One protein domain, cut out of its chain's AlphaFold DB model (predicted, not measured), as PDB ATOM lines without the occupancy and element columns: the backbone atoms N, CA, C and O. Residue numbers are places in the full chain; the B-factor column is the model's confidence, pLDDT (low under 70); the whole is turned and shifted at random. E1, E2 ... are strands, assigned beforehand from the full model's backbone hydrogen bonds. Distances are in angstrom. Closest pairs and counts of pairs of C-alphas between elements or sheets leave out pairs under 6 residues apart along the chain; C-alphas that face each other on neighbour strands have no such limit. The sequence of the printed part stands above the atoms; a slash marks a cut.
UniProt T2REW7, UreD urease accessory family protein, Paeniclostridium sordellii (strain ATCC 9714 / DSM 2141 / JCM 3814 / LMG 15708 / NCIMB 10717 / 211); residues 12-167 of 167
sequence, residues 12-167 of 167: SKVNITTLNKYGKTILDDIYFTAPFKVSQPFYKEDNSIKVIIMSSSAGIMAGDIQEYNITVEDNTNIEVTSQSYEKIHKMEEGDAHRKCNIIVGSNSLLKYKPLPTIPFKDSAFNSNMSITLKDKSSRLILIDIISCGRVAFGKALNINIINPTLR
ATOM      1  N   SER A  12     127.339 139.915  85.822       95.88
ATOM      2  CA  SER A  12     126.798 140.694  84.713       95.88
ATOM      3  C   SER A  12     125.821 141.735  85.244       95.88
ATOM      4  O   SER A  12     124.947 141.408  86.042       95.88
ATOM      5  N   LYS A  13     125.966 142.994  84.828       97.81
ATOM      6  CA  LYS A  13     125.221 144.123  85.398       97.81
ATOM      7  C   LYS A  13     124.442 144.876  84.333       97.81
ATOM      8  O   LYS A  13     124.930 145.014  83.212       97.81
ATOM      9  N   VAL A  14     123.281 145.399  84.709       98.12
ATOM     10  CA  VAL A  14     122.517 146.415  83.977       98.12
ATOM     11  C   VAL A  14     122.043 147.462  84.977       98.12
ATOM     12  O   VAL A  14     121.274 147.142  85.877       98.12
ATOM     13  N   ASN A  15     122.464 148.707  84.791       98.56
ATOM     14  CA  ASN A  15     121.981 149.865  85.522       98.56
ATOM     15  C   ASN A  15     121.322 150.832  84.536       98.56
ATOM     16  O   ASN A  15     121.898 151.123  83.484       98.56
ATOM     17  N   ILE A  16     120.120 151.299  84.861       98.62
ATOM     18  CA  ILE A  16     119.359 152.264  84.063       98.62
ATOM     19  C   ILE A  16     118.768 153.302  85.011       98.62
ATOM     20  O   ILE A  16     118.018 152.931  85.911       98.62
ATOM     21  N   THR A  17     119.036 154.577  84.754       98.81
ATOM     22  CA  THR A  17     118.419 155.706  85.458       98.81
ATOM     23  C   THR A  17     117.727 156.619  84.453       98.81
ATOM     24  O   THR A  17     118.303 156.960  83.415       98.81
ATOM     25  N   THR A  18     116.482 157.002  84.728       98.81
ATOM     26  CA  THR A  18     115.765 158.012  83.940       98.81
ATOM     27  C   THR A  18     115.904 159.397  84.556       98.81
ATOM     28  O   THR A  18     116.164 159.530  85.742       98.81
ATOM     29  N   LEU A  19     115.671 160.441  83.764       98.62
ATOM     30  CA  LEU A  19     115.535 161.812  84.258       98.62
ATOM     31  C   LEU A  19     114.395 162.519  83.525       98.62
ATOM     32  O   LEU A  19     114.191 162.306  82.324       98.62
ATOM     33  N   ASN A  20     113.655 163.373  84.234       98.44
ATOM     34  CA  ASN A  20     112.730 164.307  83.603       98.44
ATOM     35  C   ASN A  20     113.505 165.542  83.135       98.44
ATOM     36  O   ASN A  20     113.990 166.335  83.940       98.44
ATOM     37  N   LYS A  21     113.598 165.722  81.820       97.88
ATOM     38  CA  LYS A  21     114.187 166.903  81.196       97.88
ATOM     39  C   LYS A  21     113.102 167.666  80.447       97.88
ATOM     40  O   LYS A  21     112.685 167.262  79.363       97.88
ATOM     41  N   TYR A  22     112.645 168.769  81.036       96.62
ATOM     42  CA  TYR A  22     111.603 169.645  80.477       96.62
ATOM     43  C   TYR A  22     110.297 168.905  80.139       96.62
ATOM     44  O   TYR A  22     109.739 169.067  79.055       96.62
ATOM     45  N   GLY A  23     109.827 168.045  81.047       96.25
ATOM     46  CA  GLY A  23     108.610 167.254  80.846       96.25
ATOM     47  C   GLY A  23     108.804 166.001  79.987       96.25
ATOM     48  O   GLY A  23     107.833 165.291  79.737       96.25
ATOM     49  N   LYS A  24     110.036 165.709  79.544       97.81
ATOM     50  CA  LYS A  24     110.369 164.514  78.760       97.81
ATOM     51  C   LYS A  24     111.196 163.532  79.559       97.81
ATOM     52  O   LYS A  24     112.140 163.928  80.237       97.81
ATOM     53  N   THR A  25     110.881 162.248  79.435       98.69
ATOM     54  CA  THR A  25     111.739 161.204  79.992       98.69
ATOM     55  C   THR A  25     112.957 161.021  79.095       98.69
ATOM     56  O   THR A  25     112.815 160.848  77.886       98.69
ATOM     57  N   ILE A  26     114.149 161.035  79.682       98.38
ATOM     58  CA  ILE A  26     115.402 160.666  79.019       98.38
ATOM     59  C   ILE A  26     116.118 159.576  79.820       98.38
ATOM     60  O   ILE A  26     115.775 159.335  80.978       98.38
ATOM     61  N   LEU A  27     117.108 158.928  79.204       97.88
ATOM     62  CA  LEU A  27     118.087 158.122  79.934       97.88
ATOM     63  C   LEU A  27     119.193 159.044  80.441       97.88
ATOM     64  O   LEU A  27     119.775 159.783  79.646       97.88
ATOM     65  N   ASP A  28     119.434 159.005  81.745       97.88
ATOM     66  CA  ASP A  28     120.429 159.827  82.435       97.88
ATOM     67  C   ASP A  28     121.736 159.058  82.629       97.88
ATOM     68  O   ASP A  28     122.785 159.480  82.153       97.88
ATOM     69  N   ASP A  29     121.637 157.867  83.226       96.44
ATOM     70  CA  ASP A  29     122.754 156.942  83.384       96.44
ATOM     71  C   ASP A  29     122.396 155.559  82.837       96.44
ATOM     72  O   ASP A  29     121.291 155.037  83.033       96.44
ATOM     73  N   ILE A  30     123.347 154.970  82.118       97.56
ATOM     74  CA  ILE A  30     123.241 153.627  81.562       97.56
ATOM     75  C   ILE A  30     124.598 152.960  81.716       97.56
ATOM     76  O   ILE A  30     125.580 153.344  81.078       97.56
ATOM     77  N   TYR A  31     124.626 151.876  82.479       98.06
ATOM     78  CA  TYR A  31     125.801 151.033  82.607       98.06
ATOM     79  C   TYR A  31     125.415 149.581  82.389       98.06
ATOM     80  O   TYR A  31     124.404 149.105  82.896       98.06
ATOM     81  N   PHE A  32     126.229 148.842  81.647       97.50
ATOM     82  CA  PHE A  32     126.049 147.406  81.528       97.50
ATOM     83  C   PHE A  32     127.371 146.703  81.263       97.50
ATOM     84  O   PHE A  32     128.316 147.282  80.725       97.50
ATOM     85  N   THR A  33     127.426 145.425  81.617       96.94
ATOM     86  CA  THR A  33     128.543 144.542  81.278       96.94
ATOM     87  C   THR A  33     128.070 143.408  80.381       96.94
ATOM     88  O   THR A  33     126.879 143.102  80.305       96.94
ATOM     89  N   ALA A  34     129.015 142.761  79.693       93.69
ATOM     90  CA  ALA A  34     128.717 141.544  78.949       93.69
ATOM     91  C   ALA A  34     127.994 140.523  79.858       93.69
ATOM     92  O   ALA A  34     128.356 140.391  81.034       93.69
ATOM     93  N   PRO A  35     126.988 139.804  79.335       93.50
ATOM     94  CA  PRO A  35     126.580 139.717  77.926       93.50
ATOM     95  C   PRO A  35     125.515 140.748  77.507       93.50
ATOM     96  O   PRO A  35     124.963 140.641  76.410       93.50
ATOM     97  N   PHE A  36     125.174 141.700  78.376       96.06
ATOM     98  CA  PHE A  36     124.058 142.602  78.141       96.06
ATOM     99  C   PHE A  36     124.400 143.741  77.191       96.06
ATOM    100  O   PHE A  36     125.541 144.196  77.089       96.06
ATOM    101  N   LYS A  37     123.357 144.236  76.528       96.00
ATOM    102  CA  LYS A  37     123.358 145.503  75.806       96.00
ATOM    103  C   LYS A  37     122.016 146.191  76.005       96.00
ATOM    104  O   LYS A  37     120.972 145.558  75.860       96.00
ATOM    105  N   VAL A  38     122.049 147.483  76.303       97.00
ATOM    106  CA  VAL A  38     120.852 148.328  76.389       97.00
ATOM    107  C   VAL A  38     120.753 149.152  75.107       97.00
ATOM    108  O   VAL A  38     121.751 149.704  74.641       97.00
ATOM    109  N   SER A  39     119.576 149.180  74.480       97.06
ATOM    110  CA  SER A  39     119.345 149.991  73.281       97.06
ATOM    111  C   SER A  39     119.381 151.489  73.594       97.06
ATOM    112  O   SER A  39     119.131 151.910  74.720       97.06
ATOM    113  N   GLN A  40     119.577 152.307  72.558       97.00
ATOM    114  CA  GLN A  40     119.156 153.708  72.621       97.00
ATOM    115  C   GLN A  40     117.641 153.792  72.906       97.00
ATOM    116  O   GLN A  40     116.907 152.850  72.561       97.00
ATOM    117  N   PRO A  41     117.159 154.872  73.546       97.50
ATOM    118  CA  PRO A  41     115.749 155.010  73.871       97.50
ATOM    119  C   PRO A  41     114.921 155.298  72.616       97.50
ATOM    120  O   PRO A  41     115.270 156.146  71.796       97.50
ATOM    121  N   PHE A  42     113.782 154.625  72.505       98.00
ATOM    122  CA  PHE A  42     112.731 154.963  71.552       98.00
ATOM    123  C   PHE A  42     111.758 155.929  72.229       98.00
ATOM    124  O   PHE A  42     111.087 155.550  73.191       98.00
ATOM    125  N   TYR A  43     111.689 157.163  71.741       97.56
ATOM    126  CA  TYR A  43     110.777 158.180  72.263       97.56
ATOM    127  C   TYR A  43     109.354 157.956  71.749       97.56
ATOM    128  O   TYR A  43     109.156 157.630  70.578       97.56
ATOM    129  N   LYS A  44     108.368 158.127  72.632       97.38
ATOM    130  CA  LYS A  44     106.939 158.023  72.318       97.38
ATOM    131  C   LYS A  44     106.286 159.407  72.302       97.38
ATOM    132  O   LYS A  44     106.829 160.366  72.846       97.38
ATOM    133  N   GLU A  45     105.104 159.498  71.694       96.62
ATOM    134  CA  GLU A  45     104.333 160.749  71.581       96.62
ATOM    135  C   GLU A  45     103.956 161.351  72.945       96.62
ATOM    136  O   GLU A  45     103.892 162.568  73.093       96.62
ATOM    137  N   ASP A  46     103.785 160.512  73.970       96.56
ATOM    138  CA  ASP A  46     103.461 160.907  75.348       96.56
ATOM    139  C   ASP A  46     104.686 161.341  76.180       96.56
ATOM    140  O   ASP A  46     104.616 161.401  77.408       96.56
ATOM    141  N   ASN A  47     105.820 161.627  75.529       97.62
ATOM    142  CA  ASN A  47     107.103 161.974  76.148       97.62
ATOM    143  C   ASN A  47     107.712 160.882  77.058       97.62
ATOM    144  O   ASN A  47     108.688 161.146  77.775       97.62
ATOM    145  N   SER A  48     107.174 159.659  77.027       98.50
ATOM    146  CA  SER A  48     107.802 158.484  77.634       98.50
ATOM    147  C   SER A  48     108.845 157.867  76.699       98.50
ATOM    148  O   SER A  48     108.924 158.190  75.508       98.50
ATOM    149  N   ILE A  49     109.647 156.949  77.236       98.69
ATOM    150  CA  ILE A  49     110.631 156.199  76.447       98.69
ATOM    151  C   ILE A  49     110.410 154.694  76.541       98.69
ATOM    152  O   ILE A  49     109.818 154.171  77.486       98.69
ATOM    153  N   LYS A  50     110.927 153.977  75.549       98.56
ATOM    154  CA  LYS A  50     111.098 152.526  75.581       98.56
ATOM    155  C   LYS A  50     112.567 152.174  75.396       98.56
ATOM    156  O   LYS A  50     113.216 152.703  74.500       98.56
ATOM    157  N   VAL A  51     113.059 151.234  76.189       98.12
ATOM    158  CA  VAL A  51     114.393 150.643  76.049       98.12
ATOM    159  C   VAL A  51     114.289 149.134  75.910       98.12
ATOM    160  O   VAL A  51     113.383 148.501  76.460       98.12
ATOM    161  N   ILE A  52     115.213 148.560  75.148       97.81
ATOM    162  CA  ILE A  52     115.301 147.123  74.912       97.81
ATOM    163  C   ILE A  52     116.606 146.617  75.525       97.81
ATOM    164  O   ILE A  52     117.692 147.035  75.120       97.81
ATOM    165  N   ILE A  53     116.494 145.704  76.489       96.50
ATOM    166  CA  ILE A  53     117.614 144.934  77.025       96.50
ATOM    167  C   ILE A  53     117.793 143.688  76.154       96.50
ATOM    168  O   ILE A  53     116.870 142.897  75.945       96.50
ATOM    169  N   MET A  54     119.003 143.512  75.644       94.94
ATOM    170  CA  MET A  54     119.419 142.362  74.849       94.94
ATOM    171  C   MET A  54     120.506 141.603  75.605       94.94
ATOM    172  O   MET A  54     121.278 142.203  76.353       94.94
ATOM    173  N   SER A  55     120.589 140.293  75.387       93.00
ATOM    174  CA  SER A  55     121.669 139.460  75.917       93.00
ATOM    175  C   SER A  55     122.226 138.587  74.802       93.00
ATOM    176  O   SER A  55     121.494 137.809  74.191       93.00
ATOM    177  N   SER A  56     123.526 138.708  74.531       90.44
ATOM    178  CA  SER A  56     124.247 137.842  73.592       90.44
ATOM    179  C   SER A  56     124.991 136.738  74.347       90.44
ATOM    180  O   SER A  56     126.208 136.602  74.228       90.44
ATOM    181  N   SER A  57     124.261 135.985  75.175       88.69
ATOM    182  CA  SER A  57     124.789 134.850  75.936       88.69
ATOM    183  C   SER A  57     124.301 133.515  75.379       88.69
ATOM    184  O   SER A  57     123.197 133.408  74.841       88.69
ATOM    185  N   ALA A  58     125.097 132.464  75.579       88.06
ATOM    186  CA  ALA A  58     124.641 131.089  75.390       88.06
ATOM    187  C   ALA A  58     123.607 130.666  76.456       88.06
ATOM    188  O   ALA A  58     122.863 129.705  76.241       88.06
ATOM    189  N   GLY A  59     123.552 131.374  77.586       90.75
ATOM    190  CA  GLY A  59     122.688 131.121  78.735       90.75
ATOM    191  C   GLY A  59     123.438 131.317  80.052       90.75
ATOM    192  O   GLY A  59     124.608 131.688  80.049       90.75
ATOM    193  N   ILE A  60     122.746 131.070  81.155       92.50
ATOM    194  CA  ILE A  60     123.250 131.144  82.526       92.50
ATOM    195  C   ILE A  60     123.760 129.761  82.949       92.50
ATOM    196  O   ILE A  60     123.076 128.755  82.722       92.50
ATOM    197  N   MET A  61     124.942 129.712  83.555       92.75
ATOM    198  CA  MET A  61     125.604 128.512  84.080       92.75
ATOM    199  C   MET A  61     125.823 128.601  85.598       92.75
ATOM    200  O   MET A  61     125.606 129.643  86.209       92.75
ATOM    201  N   ALA A  62     126.238 127.491  86.217       92.12
ATOM    202  CA  ALA A  62     126.526 127.444  87.650       92.12
ATOM    203  C   ALA A  62     127.557 128.514  88.058       92.12
ATOM    204  O   ALA A  62     128.633 128.626  87.457       92.12
ATOM    205  N   GLY A  63     127.220 129.276  89.100       91.25
ATOM    206  CA  GLY A  63     128.019 130.376  89.630       91.25
ATOM    207  C   GLY A  63     127.785 131.735  88.961       91.25
ATOM    208  O   GLY A  63     128.297 132.731  89.466       91.25
ATOM    209  N   ASP A  64     127.016 131.818  87.869       93.50
ATOM    210  CA  ASP A  64     126.711 133.103  87.234       93.50
ATOM    211  C   ASP A  64     125.828 133.979  88.134       93.50
ATOM    212  O   ASP A  64     124.879 133.513  88.774       93.50
ATOM    213  N   ILE A  65     126.124 135.282  88.136       95.19
ATOM    214  CA  ILE A  65     125.368 136.287  88.885       95.19
ATOM    215  C   ILE A  65     124.945 137.402  87.936       95.19
ATOM    216  O   ILE A  65     125.774 137.987  87.239       95.19
ATOM    217  N   GLN A  66     123.661 137.743  87.952       96.38
ATOM    218  CA  GLN A  66     123.113 138.878  87.220       96.38
ATOM    219  C   GLN A  66     122.537 139.924  88.175       96.38
ATOM    220  O   GLN A  66     121.749 139.600  89.062       96.38
ATOM    221  N   GLU A  67     122.890 141.188  87.965       97.75
ATOM    222  CA  GLU A  67     122.384 142.327  88.730       97.75
ATOM    223  C   GLU A  67     121.689 143.328  87.806       97.75
ATOM    224  O   GLU A  67     122.287 143.846  86.865       97.75
ATOM    225  N   TYR A  68     120.435 143.638  88.113       98.00
ATOM    226  CA  TYR A  68     119.663 144.690  87.465       98.00
ATOM    227  C   TYR A  68     119.346 145.769  88.492       98.00
ATOM    228  O   TYR A  68     118.752 145.470  89.526       98.00
ATOM    229  N   ASN A  69     119.704 147.014  88.203       98.56
ATOM    230  CA  ASN A  69     119.316 148.175  88.994       98.56
ATOM    231  C   ASN A  69     118.605 149.170  88.077       98.56
ATOM    232  O   ASN A  69     119.188 149.655  87.111       98.56
ATOM    233  N   ILE A  70     117.328 149.435  88.336       98.69
ATOM    234  CA  ILE A  70     116.523 150.337  87.508       98.69
ATOM    235  C   ILE A  70     115.942 151.425  88.400       98.69
ATOM    236  O   ILE A  70     115.120 151.146  89.272       98.69
ATOM    237  N   THR A  71     116.335 152.664  88.147       98.88
ATOM    238  CA  THR A  71     115.824 153.841  88.840       98.88
ATOM    239  C   THR A  71     114.963 154.641  87.876       98.88
ATOM    240  O   THR A  71     115.447 155.201  86.893       98.88
ATOM    241  N   VAL A  72     113.660 154.669  88.143       98.81
ATOM    242  CA  VAL A  72     112.704 155.501  87.417       98.81
ATOM    243  C   VAL A  72     112.461 156.755  88.245       98.81
ATOM    244  O   VAL A  72     111.664 156.717  89.176       98.81
ATOM    245  N   GLU A  73     113.166 157.843  87.943       98.81
ATOM    246  CA  GLU A  73     113.082 159.101  88.698       98.81
ATOM    247  C   GLU A  73     111.685 159.736  88.640       98.81
ATOM    248  O   GLU A  73     110.830 159.350  87.834       98.81
ATOM    249  N   ASP A  74     111.439 160.716  89.509       98.81
ATOM    250  CA  ASP A  74     110.149 161.403  89.607       98.81
ATOM    251  C   ASP A  74     109.713 162.012  88.261       98.81
ATOM    252  O   ASP A  74     110.503 162.603  87.519       98.81
ATOM    253  N   ASN A  75     108.414 161.924  87.970       98.69
ATOM    254  CA  ASN A  75     107.789 162.434  86.748       98.69
ATOM    255  C   ASN A  75     108.371 161.825  85.457       98.69
ATOM    256  O   ASN A  75     108.434 162.499  84.426       98.69
ATOM    257  N   THR A  76     108.805 160.562  85.487       98.81
ATOM    258  CA  THR A  76     109.305 159.855  84.301       98.81
ATOM    259  C   THR A  76     108.510 158.593  83.999       98.81
ATOM    260  O   THR A  76     108.022 157.894  84.884       98.81
ATOM    261  N   ASN A  77     108.365 158.287  82.715       98.75
ATOM    262  CA  ASN A  77     107.627 157.122  82.246       98.75
ATOM    263  C   ASN A  77     108.516 156.315  81.299       98.75
ATOM    264  O   ASN A  77     109.015 156.838  80.298       98.75
ATOM    265  N   ILE A  78     108.693 155.030  81.597       98.75
ATOM    266  CA  ILE A  78     109.566 154.146  80.826       98.75
ATOM    267  C   ILE A  78     108.958 152.754  80.645       98.75
ATOM    268  O   ILE A  78     108.368 152.167  81.553       98.75
ATOM    269  N   GLU A  79     109.135 152.202  79.448       98.69
ATOM    270  CA  GLU A  79     108.987 150.776  79.177       98.69
ATOM    271  C   GLU A  79     110.363 150.131  79.000       98.69
ATOM    272  O   GLU A  79     111.078 150.431  78.046       98.69
ATOM    273  N   VAL A  80     110.719 149.208  79.887       98.31
ATOM    274  CA  VAL A  80     111.903 148.361  79.751       98.31
ATOM    275  C   VAL A  80     111.431 146.988  79.288       98.31
ATOM    276  O   VAL A  80     110.732 146.284  80.016       98.31
ATOM    277  N   THR A  81     111.797 146.614  78.066       96.69
ATOM    278  CA  THR A  81     111.479 145.304  77.486       96.69
ATOM    279  C   THR A  81     112.742 144.529  77.161       96.69
ATOM    280  O   THR A  81     113.838 145.084  77.127       96.69
ATOM    281  N   SER A  82     112.579 143.254  76.842       92.31
ATOM    282  CA  SER A  82     113.633 142.401  76.315       92.31
ATOM    283  C   SER A  82     113.317 141.900  74.900       92.31
ATOM    284  O   SER A  82     112.159 141.908  74.474       92.31
ATOM    285  N   GLN A  83     114.350 141.489  74.158       85.50
ATOM    286  CA  GLN A  83     114.228 140.823  72.845       85.50
ATOM    287  C   GLN A  83     114.991 139.482  72.818       85.50
ATOM    288  O   GLN A  83     115.408 138.990  71.771       85.50
ATOM    289  N   SER A  84     115.242 138.891  73.984       83.56
ATOM    290  CA  SER A  84     116.019 137.657  74.119       83.56
ATOM    291  C   SER A  84     115.394 136.760  75.177       83.56
ATOM    292  O   SER A  84     114.684 137.236  76.057       83.56
ATOM    293  N   TYR A  85     115.680 135.467  75.084       87.81
ATOM    294  CA  TYR A  85     115.312 134.488  76.100       87.81
ATOM    295  C   TYR A  85     116.527 134.163  76.951       87.81
ATOM    296  O   TYR A  85     117.633 134.006  76.430       87.81
ATOM    297  N   GLU A  86     116.303 133.999  78.243       90.12
ATOM    298  CA  GLU A  86     117.336 133.620  79.189       90.12
ATOM    299  C   GLU A  86     117.294 132.108  79.398       90.12
ATOM    300  O   GLU A  86     116.356 131.568  79.980       90.12
ATOM    301  N   LYS A  87     118.284 131.392  78.865       92.69
ATOM    302  CA  LYS A  87     118.383 129.936  79.029       92.69
ATOM    303  C   LYS A  87     119.129 129.643  80.319       92.69
ATOM    304  O   LYS A  87     120.259 130.097  80.451       92.69
ATOM    305  N   ILE A  88     118.547 128.863  81.223       92.62
ATOM    306  CA  ILE A  88     119.249 128.395  82.424       92.62
ATOM    307  C   ILE A  88     119.743 126.983  82.143       92.62
ATOM    308  O   ILE A  88     118.929 126.080  81.956       92.62
ATOM    309  N   HIS A  89     121.055 126.790  82.057       92.25
ATOM    310  CA  HIS A  89     121.636 125.483  81.758       92.25
ATOM    311  C   HIS A  89     121.594 124.545  82.968       92.25
ATOM    312  O   HIS A  89     121.307 124.953  84.092       92.25
ATOM    313  N   LYS A  90     121.872 123.264  82.706       90.25
ATOM    314  CA  LYS A  90     122.057 122.238  83.735       90.25
ATOM    315  C   LYS A  90     123.163 122.651  84.712       90.25
ATOM    316  O   LYS A  90     124.191 123.170  84.277       90.25
ATOM    317  N   MET A  91     122.970 122.360  85.996       91.69
ATOM    318  CA  MET A  91     123.955 122.599  87.052       91.69
ATOM    319  C   MET A  91     124.081 121.331  87.903       91.69
ATOM    320  O   MET A  91     123.131 120.947  88.576       91.69
ATOM    321  N   GLU A  92     125.228 120.647  87.811       84.94
ATOM    322  CA  GLU A  92     125.509 119.445  88.621       84.94
ATOM    323  C   GLU A  92     125.772 119.825  90.086       84.94
ATOM    324  O   GLU A  92     125.278 119.178  91.002       84.94
ATOM    325  N   GLU A  93     126.527 120.911  90.291       86.31
ATOM    326  CA  GLU A  93     126.817 121.512  91.591       86.31
ATOM    327  C   GLU A  93     126.617 123.031  91.514       86.31
ATOM    328  O   GLU A  93     126.884 123.656  90.482       86.31
ATOM    329  N   GLY A  94     126.179 123.622  92.627       88.56
ATOM    330  CA  GLY A  94     125.915 125.054  92.738       88.56
ATOM    331  C   GLY A  94     124.627 125.506  92.048       88.56
ATOM    332  O   GLY A  94     123.808 124.710  91.589       88.56
ATOM    333  N   ASP A  95     124.448 126.818  92.012       92.44
ATOM    334  CA  ASP A  95     123.297 127.498  91.438       92.44
ATOM    335  C   ASP A  95     123.727 128.801  90.749       92.44
ATOM    336  O   ASP A  95     124.894 129.204  90.788       92.44
ATOM    337  N   ALA A  96     122.783 129.447  90.075       93.81
ATOM    338  CA  ALA A  96     122.959 130.794  89.553       93.81
ATOM    339  C   ALA A  96     121.974 131.765  90.201       93.81
ATOM    340  O   ALA A  96     120.877 131.382  90.621       93.81
ATOM    341  N   HIS A  97     122.357 133.040  90.239       94.88
ATOM    342  CA  HIS A  97     121.615 134.071  90.958       94.88
ATOM    343  C   HIS A  97     121.279 135.255  90.067       94.88
ATOM    344  O   HIS A  97     122.115 135.765  89.322       94.88
ATOM    345  N   ARG A  98     120.061 135.764  90.216       95.56
ATOM    346  CA  ARG A  98     119.654 137.058  89.679       95.56
ATOM    347  C   ARG A  98     119.116 137.935  90.795       95.56
ATOM    348  O   ARG A  98     118.258 137.515  91.570       95.56
ATOM    349  N   LYS A  99     119.596 139.173  90.845       96.94
ATOM    350  CA  LYS A  99     119.085 140.226  91.718       96.94
ATOM    351  C   LYS A  99     118.599 141.388  90.867       96.94
ATOM    352  O   LYS A  99     119.337 141.897  90.032       96.94
ATOM    353  N   CYS A 100     117.366 141.810  91.084       97.62
ATOM    354  CA  CYS A 100     116.761 142.946  90.414       97.62
ATOM    355  C   CYS A 100     116.240 143.914  91.474       97.62
ATOM    356  O   CYS A 100     115.362 143.553  92.253       97.62
ATOM    357  N   ASN A 101     116.802 145.118  91.525       98.50
ATOM    358  CA  ASN A 101     116.353 146.187  92.407       98.50
ATOM    359  C   ASN A 101     115.788 147.308  91.544       98.50
ATOM    360  O   ASN A 101     116.459 147.804  90.638       98.50
ATOM    361  N   ILE A 102     114.551 147.697  91.819       98.69
ATOM    362  CA  ILE A 102     113.851 148.718  91.057       98.69
ATOM    363  C   ILE A 102     113.285 149.755  92.015       98.69
ATOM    364  O   ILE A 102     112.657 149.405  93.013       98.69
ATOM    365  N   ILE A 103     113.470 151.027  91.686       98.81
ATOM    366  CA  ILE A 103     112.850 152.149  92.387       98.81
ATOM    367  C   ILE A 103     111.997 152.914  91.378       98.81
ATOM    368  O   ILE A 103     112.473 153.258  90.296       98.81
ATOM    369  N   VAL A 104     110.737 153.171  91.725       98.88
ATOM    370  CA  VAL A 104     109.814 153.976  90.919       98.88
ATOM    371  C   VAL A 104     109.431 155.224  91.701       98.88
ATOM    372  O   VAL A 104     108.793 155.133  92.749       98.88
ATOM    373  N   GLY A 105     109.828 156.379  91.179       98.88
ATOM    374  CA  GLY A 105     109.586 157.700  91.740       98.88
ATOM    375  C   GLY A 105     108.121 158.130  91.714       98.88
ATOM    376  O   GLY A 105     107.224 157.415  91.247       98.88
ATOM    377  N   SER A 106     107.873 159.318  92.250       98.81
ATOM    378  CA  SER A 106     106.555 159.940  92.327       98.81
ATOM    379  C   SER A 106     106.068 160.331  90.930       98.81
ATOM    380  O   SER A 106     106.841 160.800  90.096       98.81
ATOM    381  N   ASN A 107     104.774 160.160  90.664       98.69
ATOM    382  CA  ASN A 107     104.109 160.434  89.385       98.69
ATOM    383  C   ASN A 107     104.715 159.693  88.179       98.69
ATOM    384  O   ASN A 107     104.519 160.096  87.030       98.69
ATOM    385  N   SER A 108     105.422 158.593  88.431       98.81
ATOM    386  CA  SER A 108     106.148 157.833  87.417       98.81
ATOM    387  C   SER A 108     105.460 156.516  87.076       98.81
ATOM    388  O   SER A 108     104.674 155.970  87.859       98.81
ATOM    389  N   LEU A 109     105.740 155.997  85.883       98.75
ATOM    390  CA  LEU A 109     105.274 154.690  85.423       98.75
ATOM    391  C   LEU A 109     106.445 153.860  84.907       98.75
ATOM    392  O   LEU A 109     107.092 154.227  83.926       98.75
ATOM    393  N   LEU A 110     106.620 152.679  85.493       98.81
ATOM    394  CA  LEU A 110     107.457 151.628  84.932       98.81
ATOM    395  C   LEU A 110     106.596 150.537  84.296       98.81
ATOM    396  O   LEU A 110     105.763 149.923  84.963       98.81
ATOM    397  N   LYS A 111     106.847 150.230  83.022       98.56
ATOM    398  CA  LYS A 111     106.430 148.968  82.397       98.56
ATOM    399  C   LYS A 111     107.658 148.076  82.250       98.56
ATOM    400  O   LYS A 111     108.503 148.361  81.406       98.56
ATOM    401  N   TYR A 112     107.768 147.019  83.047       98.06
ATOM    402  CA  TYR A 112     108.922 146.124  83.036       98.06
ATOM    403  C   TYR A 112     108.563 144.734  82.513       98.06
ATOM    404  O   TYR A 112     107.646 144.076  83.007       98.06
ATOM    405  N   LYS A 113     109.305 144.302  81.493       96.00
ATOM    406  CA  LYS A 113     109.223 142.974  80.883       96.00
ATOM    407  C   LYS A 113     110.641 142.382  80.855       96.00
ATOM    408  O   LYS A 113     111.375 142.655  79.893       96.00
ATOM    409  N   PRO A 114     111.078 141.657  81.907       92.19
ATOM    410  CA  PRO A 114     112.381 140.988  81.926       92.19
ATOM    411  C   PRO A 114     112.545 139.990  80.767       92.19
ATOM    412  O   PRO A 114     111.620 139.737  79.993       92.19
ATOM    413  N   LEU A 115     113.751 139.438  80.603       90.50
ATOM    414  CA  LEU A 115     113.979 138.345  79.654       90.50
ATOM    415  C   LEU A 115     113.153 137.121  80.090       90.50
ATOM    416  O   LEU A 115     113.322 136.667  81.225       90.50
ATOM    417  N   PRO A 116     112.298 136.553  79.216       91.19
ATOM    418  CA  PRO A 116     111.614 135.308  79.522       91.19
ATOM    419  C   PRO A 116     112.621 134.196  79.808       91.19
ATOM    420  O   PRO A 116     113.574 133.992  79.050       91.19
ATOM    421  N   THR A 117     112.399 133.464  80.893       92.31
ATOM    422  CA  THR A 117     113.336 132.457  81.393       92.31
ATOM    423  C   THR A 117     112.947 131.066  80.894       92.31
ATOM    424  O   THR A 117     111.796 130.651  81.018       92.31
ATOM    425  N   ILE A 118     113.912 130.333  80.339       91.88
ATOM    426  CA  ILE A 118     113.773 128.956  79.856       91.88
ATOM    427  C   ILE A 118     114.708 128.055  80.673       91.88
ATOM    428  O   ILE A 118     115.888 127.926  80.330       91.88
ATOM    429  N   PRO A 119     114.210 127.410  81.737       91.19
ATOM    430  CA  PRO A 119     115.003 126.478  82.527       91.19
ATOM    431  C   PRO A 119     115.246 125.164  81.777       91.19
ATOM    432  O   PRO A 119     114.333 124.577  81.191       91.19
ATOM    433  N   PHE A 120     116.489 124.687  81.749       90.50
ATOM    434  CA  PHE A 120     116.814 123.370  81.204       90.50
ATOM    435  C   PHE A 120     116.702 122.294  82.283       90.50
ATOM    436  O   PHE A 120     116.504 122.570  83.462       90.50
ATOM    437  N   LYS A 121     116.795 121.033  81.849       87.62
ATOM    438  CA  LYS A 121     116.784 119.904  82.772       87.62
ATOM    439  C   LYS A 121     117.915 120.052  83.802       87.62
ATOM    440  O   LYS A 121     119.034 120.380  83.411       87.62
ATOM    441  N   ASP A 122     117.599 119.785  85.068       88.31
ATOM    442  CA  ASP A 122     118.504 119.835  86.219       88.31
ATOM    443  C   ASP A 122     119.159 121.226  86.419       88.31
ATOM    444  O   ASP A 122     120.303 121.338  86.854       88.31
ATOM    445  N   SER A 123     118.467 122.314  86.056       91.31
ATOM    446  CA  SER A 123     118.924 123.685  86.335       91.31
ATOM    447  C   SER A 123     118.581 124.126  87.763       91.31
ATOM    448  O   SER A 123     117.494 123.798  88.250       91.31
ATOM    449  N   ALA A 124     119.443 124.936  88.385       92.12
ATOM    450  CA  ALA A 124     119.227 125.539  89.702       92.12
ATOM    451  C   ALA A 124     119.388 127.070  89.633       92.12
ATOM    452  O   ALA A 124     120.490 127.577  89.442       92.12
ATOM    453  N   PHE A 125     118.294 127.828  89.748       92.75
ATOM    454  CA  PHE A 125     118.340 129.288  89.602       92.75
ATOM    455  C   PHE A 125     117.455 130.026  90.606       92.75
ATOM    456  O   PHE A 125     116.256 129.763  90.743       92.75
ATOM    457  N   ASN A 126     118.067 130.990  91.289       93.75
ATOM    458  CA  ASN A 126     117.442 131.838  92.293       93.75
ATOM    459  C   ASN A 126     117.315 133.263  91.743       93.75
ATOM    460  O   ASN A 126     118.310 133.891  91.386       93.75
ATOM    461  N   SER A 127     116.094 133.796  91.678       93.69
ATOM    462  CA  SER A 127     115.834 135.136  91.135       93.69
ATOM    463  C   SER A 127     115.074 135.972  92.151       93.69
ATOM    464  O   SER A 127     113.930 135.678  92.471       93.69
ATOM    465  N   ASN A 128     115.684 137.054  92.619       95.31
ATOM    466  CA  ASN A 128     115.090 137.977  93.578       95.31
ATOM    467  C   ASN A 128     114.832 139.322  92.903       95.31
ATOM    468  O   ASN A 128     115.769 139.964  92.429       95.31
ATOM    469  N   MET A 129     113.576 139.753  92.879       96.56
ATOM    470  CA  MET A 129     113.147 141.058  92.394       96.56
ATOM    471  C   MET A 129     112.550 141.854  93.554       96.56
ATOM    472  O   MET A 129     111.650 141.373  94.235       96.56
ATOM    473  N   SER A 130     113.061 143.060  93.779       97.88
ATOM    474  CA  SER A 130     112.547 144.011  94.762       97.88
ATOM    475  C   SER A 130     112.137 145.282  94.035       97.88
ATOM    476  O   SER A 130     112.974 145.883  93.351       97.88
ATOM    477  N   ILE A 131     110.879 145.692  94.176       98.31
ATOM    478  CA  ILE A 131     110.360 146.907  93.541       98.31
ATOM    479  C   ILE A 131     109.805 147.852  94.602       98.31
ATOM    480  O   ILE A 131     108.778 147.594  95.219       98.31
ATOM    481  N   THR A 132     110.458 148.999  94.760       98.62
ATOM    482  CA  THR A 132     110.018 150.052  95.674       98.62
ATOM    483  C   THR A 132     109.237 151.110  94.907       98.62
ATOM    484  O   THR A 132     109.786 151.806  94.052       98.62
ATOM    485  N   LEU A 133     107.956 151.258  95.238       98.56
ATOM    486  CA  LEU A 133     107.128 152.386  94.814       98.56
ATOM    487  C   LEU A 133     107.284 153.513  95.839       98.56
ATOM    488  O   LEU A 133     107.019 153.297  97.021       98.56
ATOM    489  N   LYS A 134     107.744 154.691  95.408       98.25
ATOM    490  CA  LYS A 134     108.066 155.809  96.307       98.25
ATOM    491  C   LYS A 134     106.842 156.298  97.082       98.25
ATOM    492  O   LYS A 134     106.945 156.539  98.282       98.25
ATOM    493  N   ASP A 135     105.693 156.414  96.418       98.12
ATOM    494  CA  ASP A 135     104.419 156.771  97.048       98.12
ATOM    495  C   ASP A 135     103.202 156.290  96.223       98.12
ATOM    496  O   ASP A 135     103.330 155.527  95.267       98.12
ATOM    497  N   LYS A 136     101.989 156.727  96.597       98.12
ATOM    498  CA  LYS A 136     100.716 156.320  95.965       98.12
ATOM    499  C   LYS A 136     100.576 156.729  94.491       98.12
ATOM    500  O   LYS A 136      99.694 156.215  93.809       98.12
ATOM    501  N   SER A 137     101.383 157.673  94.017       98.62
ATOM    502  CA  SER A 137     101.394 158.141  92.628       98.62
ATOM    503  C   SER A 137     102.316 157.318  91.721       98.62
ATOM    504  O   SER A 137     102.212 157.412  90.495       98.62
ATOM    505  N   SER A 138     103.196 156.494  92.297       98.75
ATOM    506  CA  SER A 138     104.064 155.571  91.566       98.75
ATOM    507  C   SER A 138     103.253 154.420  90.970       98.75
ATOM    508  O   SER A 138     102.398 153.828  91.630       98.75
ATOM    509  N   ARG A 139     103.527 154.068  89.710       98.69
ATOM    510  CA  ARG A 139     102.784 153.030  88.980       98.69
ATOM    511  C   ARG A 139     103.723 151.991  88.378       98.69
ATOM    512  O   ARG A 139     104.775 152.324  87.835       98.69
ATOM    513  N   LEU A 140     103.295 150.732  88.411       98.50
ATOM    514  CA  LEU A 140     104.039 149.588  87.890       98.50
ATOM    515  C   LEU A 140     103.139 148.706  87.022       98.50
ATOM    516  O   LEU A 140     102.014 148.387  87.395       98.50
ATOM    517  N   ILE A 141     103.683 148.253  85.897       98.19
ATOM    518  CA  ILE A 141     103.198 147.095  85.149       98.19
ATOM    519  C   ILE A 141     104.370 146.124  85.026       98.19
ATOM    520  O   ILE A 141     105.384 146.470  84.420       98.19
ATOM    521  N   LEU A 142     104.226 144.919  85.569       96.75
ATOM    522  CA  LEU A 142     105.230 143.857  85.504       96.75
ATOM    523  C   LEU A 142     104.674 142.668  84.717       96.75
ATOM    524  O   LEU A 142     103.567 142.209  84.993       96.75
ATOM    525  N   ILE A 143     105.443 142.168  83.750       94.12
ATOM    526  CA  ILE A 143     105.129 140.934  83.020       94.12
ATOM    527  C   ILE A 143     106.370 140.050  83.044       94.12
ATOM    528  O   ILE A 143     107.308 140.293  82.288       94.12
ATOM    529  N   ASP A 144     106.363 139.030  83.898       90.50
ATOM    530  CA  ASP A 144     107.435 138.038  83.986       90.50
ATOM    531  C   ASP A 144     106.971 136.694  83.411       90.50
ATOM    532  O   ASP A 144     105.824 136.282  83.599       90.50
ATOM    533  N   ILE A 145     107.854 136.032  82.667       90.94
ATOM    534  CA  ILE A 145     107.557 134.791  81.950       90.94
ATOM    535  C   ILE A 145     108.627 133.763  82.296       90.94
ATOM    536  O   ILE A 145     109.808 133.945  81.997       90.94
ATOM    537  N   ILE A 146     108.188 132.633  82.843       88.62
ATOM    538  CA  ILE A 146     109.018 131.453  83.084       88.62
ATOM    539  C   ILE A 146     108.383 130.292  82.323       88.62
ATOM    540  O   ILE A 146     107.216 129.967  82.534       88.62
ATOM    541  N   SER A 147     109.129 129.685  81.401       86.69
ATOM    542  CA  SER A 147     108.642 128.538  80.635       86.69
ATOM    543  C   SER A 147     108.858 127.221  81.386       86.69
ATOM    544  O   SER A 147     109.704 127.112  82.270       86.69
ATOM    545  N   CYS A 148     108.139 126.170  80.986       83.00
ATOM    546  CA  CYS A 148     108.313 124.810  81.515       83.00
ATOM    547  C   CYS A 148     109.533 124.060  80.930       83.00
ATOM    548  O   CYS A 148     109.645 122.837  81.061       83.00
ATOM    549  N   GLY A 149     110.443 124.788  80.276       78.81
ATOM    550  CA  GLY A 149     111.665 124.280  79.668       78.81
ATOM    551  C   GLY A 149     111.603 124.160  78.146       78.81
ATOM    552  O   GLY A 149     110.957 124.953  77.459       78.81
ATOM    553  N   ARG A 150     112.342 123.199  77.578       76.62
ATOM    554  CA  ARG A 150     112.475 123.027  76.118       76.62
ATOM    555  C   ARG A 150     111.336 122.179  75.550       76.62
ATOM    556  O   ARG A 150     111.556 121.048  75.111       76.62
ATOM    557  N   VAL A 151     110.139 122.763  75.507       64.62
ATOM    558  CA  VAL A 151     108.913 122.110  75.009       64.62
ATOM    559  C   VAL A 151     109.072 121.593  73.577       64.62
ATOM    560  O   VAL A 151     108.681 120.467  73.290       64.62
ATOM    561  N   ALA A 152     109.744 122.351  72.704       67.69
ATOM    562  CA  ALA A 152     109.999 121.953  71.315       67.69
ATOM    563  C   ALA A 152     110.826 120.654  71.166       67.69
ATOM    564  O   ALA A 152     110.818 120.047  70.103       67.69
ATOM    565  N   PHE A 153     111.525 120.211  72.220       61.06
ATOM    566  CA  PHE A 153     112.314 118.973  72.235       61.06
ATOM    567  C   PHE A 153     111.668 117.863  73.082       61.06
ATOM    568  O   PHE A 153     112.360 116.938  73.506       61.06
ATOM    569  N   GLY A 154     110.373 117.974  73.402       55.50
ATOM    570  CA  GLY A 154     109.646 116.989  74.214       55.50
ATOM    571  C   GLY A 154     110.101 116.912  75.678       55.50
ATOM    572  O   GLY A 154     109.715 115.998  76.399       55.50
ATOM    573  N   LYS A 155     110.934 117.858  76.136       54.53
ATOM    574  CA  LYS A 155     111.445 117.916  77.512       54.53
ATOM    575  C   LYS A 155     110.627 118.922  78.315       54.53
ATOM    576  O   LYS A 155     111.017 120.085  78.420       54.53
ATOM    577  N   ALA A 156     109.499 118.468  78.857       57.78
ATOM    578  CA  ALA A 156     108.730 119.216  79.848       57.78
ATOM    579  C   ALA A 156     109.240 118.891  81.266       57.78
ATOM    580  O   ALA A 156     109.431 117.722  81.586       57.78
ATOM    581  N   LEU A 157     109.491 119.941  82.063       58.38
ATOM    582  CA  LEU A 157     109.681 119.949  83.526       58.38
ATOM    583  C   LEU A 157     110.453 118.760  84.126       58.38
ATOM    584  O   LEU A 157     109.883 117.788  84.611       58.38
ATOM    585  N   ASN A 158     111.778 118.896  84.162       58.66
ATOM    586  CA  ASN A 158     112.661 118.065  84.980       58.66
ATOM    587  C   ASN A 158     113.747 118.983  85.564       58.66
ATOM    588  O   ASN A 158     114.876 119.003  85.096       58.66
ATOM    589  N   ILE A 159     113.329 119.903  86.430       66.50
ATOM    590  CA  ILE A 159     114.106 121.054  86.914       66.50
ATOM    591  C   ILE A 159     114.495 120.780  88.367       66.50
ATOM    592  O   ILE A 159     113.658 120.269  89.107       66.50
ATOM    593  N   ASN A 160     115.709 121.157  88.785       67.19
ATOM    594  CA  ASN A 160     116.100 121.033  90.191       67.19
ATOM    595  C   ASN A 160     115.393 122.095  91.040       67.19
ATOM    596  O   ASN A 160     114.568 121.762  91.885       67.19
ATOM    597  N   ILE A 161     115.707 123.379  90.821       71.94
ATOM    598  CA  ILE A 161     115.168 124.491  91.619       71.94
ATOM    599  C   ILE A 161     115.000 125.740  90.744       71.94
ATOM    600  O   ILE A 161     115.935 126.156  90.060       71.94
ATOM    601  N   ILE A 162     113.822 126.366  90.805       75.31
ATOM    602  CA  ILE A 162     113.555 127.712  90.279       75.31
ATOM    603  C   ILE A 162     112.779 128.481  91.349       75.31
ATOM    604  O   ILE A 162     111.615 128.176  91.592       75.31
ATOM    605  N   ASN A 163     113.423 129.470  91.977       78.88
ATOM    606  CA  ASN A 163     112.851 130.244  93.086       78.88
ATOM    607  C   ASN A 163     112.760 131.740  92.740       78.88
ATOM    608  O   ASN A 163     113.626 132.525  93.146       78.88
ATOM    609  N   PRO A 164     111.746 132.165  91.968       76.94
ATOM    610  CA  PRO A 164     111.466 133.574  91.762       76.94
ATOM    611  C   PRO A 164     110.789 134.152  93.010       76.94
ATOM    612  O   PRO A 164     109.761 133.654  93.462       76.94
ATOM    613  N   THR A 165     111.353 135.222  93.560       83.19
ATOM    614  CA  THR A 165     110.740 136.007  94.637       83.19
ATOM    615  C   THR A 165     110.535 137.436  94.152       83.19
ATOM    616  O   THR A 165     111.485 138.059  93.680       83.19
ATOM    617  N   LEU A 166     109.314 137.953  94.296       83.19
ATOM    618  CA  LEU A 166     108.975 139.361  94.094       83.19
ATOM    619  C   LEU A 166     108.601 139.968  95.450       83.19
ATOM    620  O   LEU A 166     107.758 139.408  96.154       83.19
ATOM    621  N   ARG A 167     109.244 141.078  95.812       81.94
ATOM    622  CA  ARG A 167     108.937 141.883  97.000       81.94
ATOM    623  C   ARG A 167     108.632 143.319  96.620       81.94
ATOM    624  O   ARG A 167     109.362 143.859  95.755       81.94
TER     625      ARG A 167
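Overview. This is residues 12 to 167 of the 167 residues of the protein "UreD urease accessory family protein" of Paeniclostridium sordellii (strain ATCC 9714 / DSM 2141 / JCM 3814 / LMG 15708 / NCIMB 10717 / 211) (UniProt T2REW7). The chain winds in stacked, flattened turns, a solenoid of long strands that run out along one sheet, E1 E5 E8 E11 E13, and back along a second, E4 E6 E9 E12, the two sheets face to face as a sandwich. The small parallel pair E7 and E10 continues the return path beyond E6 and E9, and the edge strand E2 folds back beside E1 at one end of the stack. The printed part has 156 residues with no named helix and thirteen named strands, E1 to E13 in order; the class is all strand. The sheets, E2 E1 E5 E8 E11 E13 and E3 E4 E6 E9 E12, are mixed. The whole is compact, with a radius of gyration of the C-alphas of 16.5 A, yet elongated, spanning 52 by 29 by 26 A.

Along the chain. E1, residues 12 to 21, begins at C-alpha 12 (126.798, 140.694, 84.713) and is 29.3 A long. E2, residues 24 to 32, is 23.4 A long. E3 is residues 36 to 38, and E4 residues 49 to 55, 20.1 A long. E5, residues 65 to 72, is 23.1 A long; E6 is residues 77 to 82 and E7 residues 86 to 88. E8, residues 96 to 104, is 26.7 A long; E9 is residues 109 to 112 and E10 residues 117 to 119. E11, residues 124 to 133, is 29.9 A long and ends at C-alpha 133 (107.128, 152.386, 94.814). E12 is residues 139 to 142. E13, residues 161 to 166, ends at C-alpha 166 (108.975, 139.361, 94.094).

Arrangement. E1 and E2 form an antiparallel hairpin, with N 17 and O 29 2.9 A apart. E1 and E5 are parallel at 5 degrees, with N 14 to O 67 at 2.8 A. E5 and E8 are parallel, N 68 to O 99 at 2.8 A; so are E8 and E11, N 98 to O 126 at 2.8 A, and E11 and E13, N 129 to O 165 at 2.8 A. In the other sheet E3 and E4 form a hairpin, N 37 to O 54 at 2.9 A. E4, E6, E9 and E12 are parallel neighbours in turn: N 51 to O 79, N 80 to O 111 and N 112 to O 141 are each 2.8 A. The sheets' facing parts are 8.6 A centre to centre. E7 and E10 are parallel, N 118 to O 86 at 2.8 A.

Size, cuts and confidence. The C-alphas of Tyr 22 and Gly 154, the two farthest apart, are 53.1 A apart. The printed part has no cut. E12 to E13 is a long link of 18 residues. Within it, residues 151 to 160 have pLDDT under 70; the mean of the printed part is 92.2.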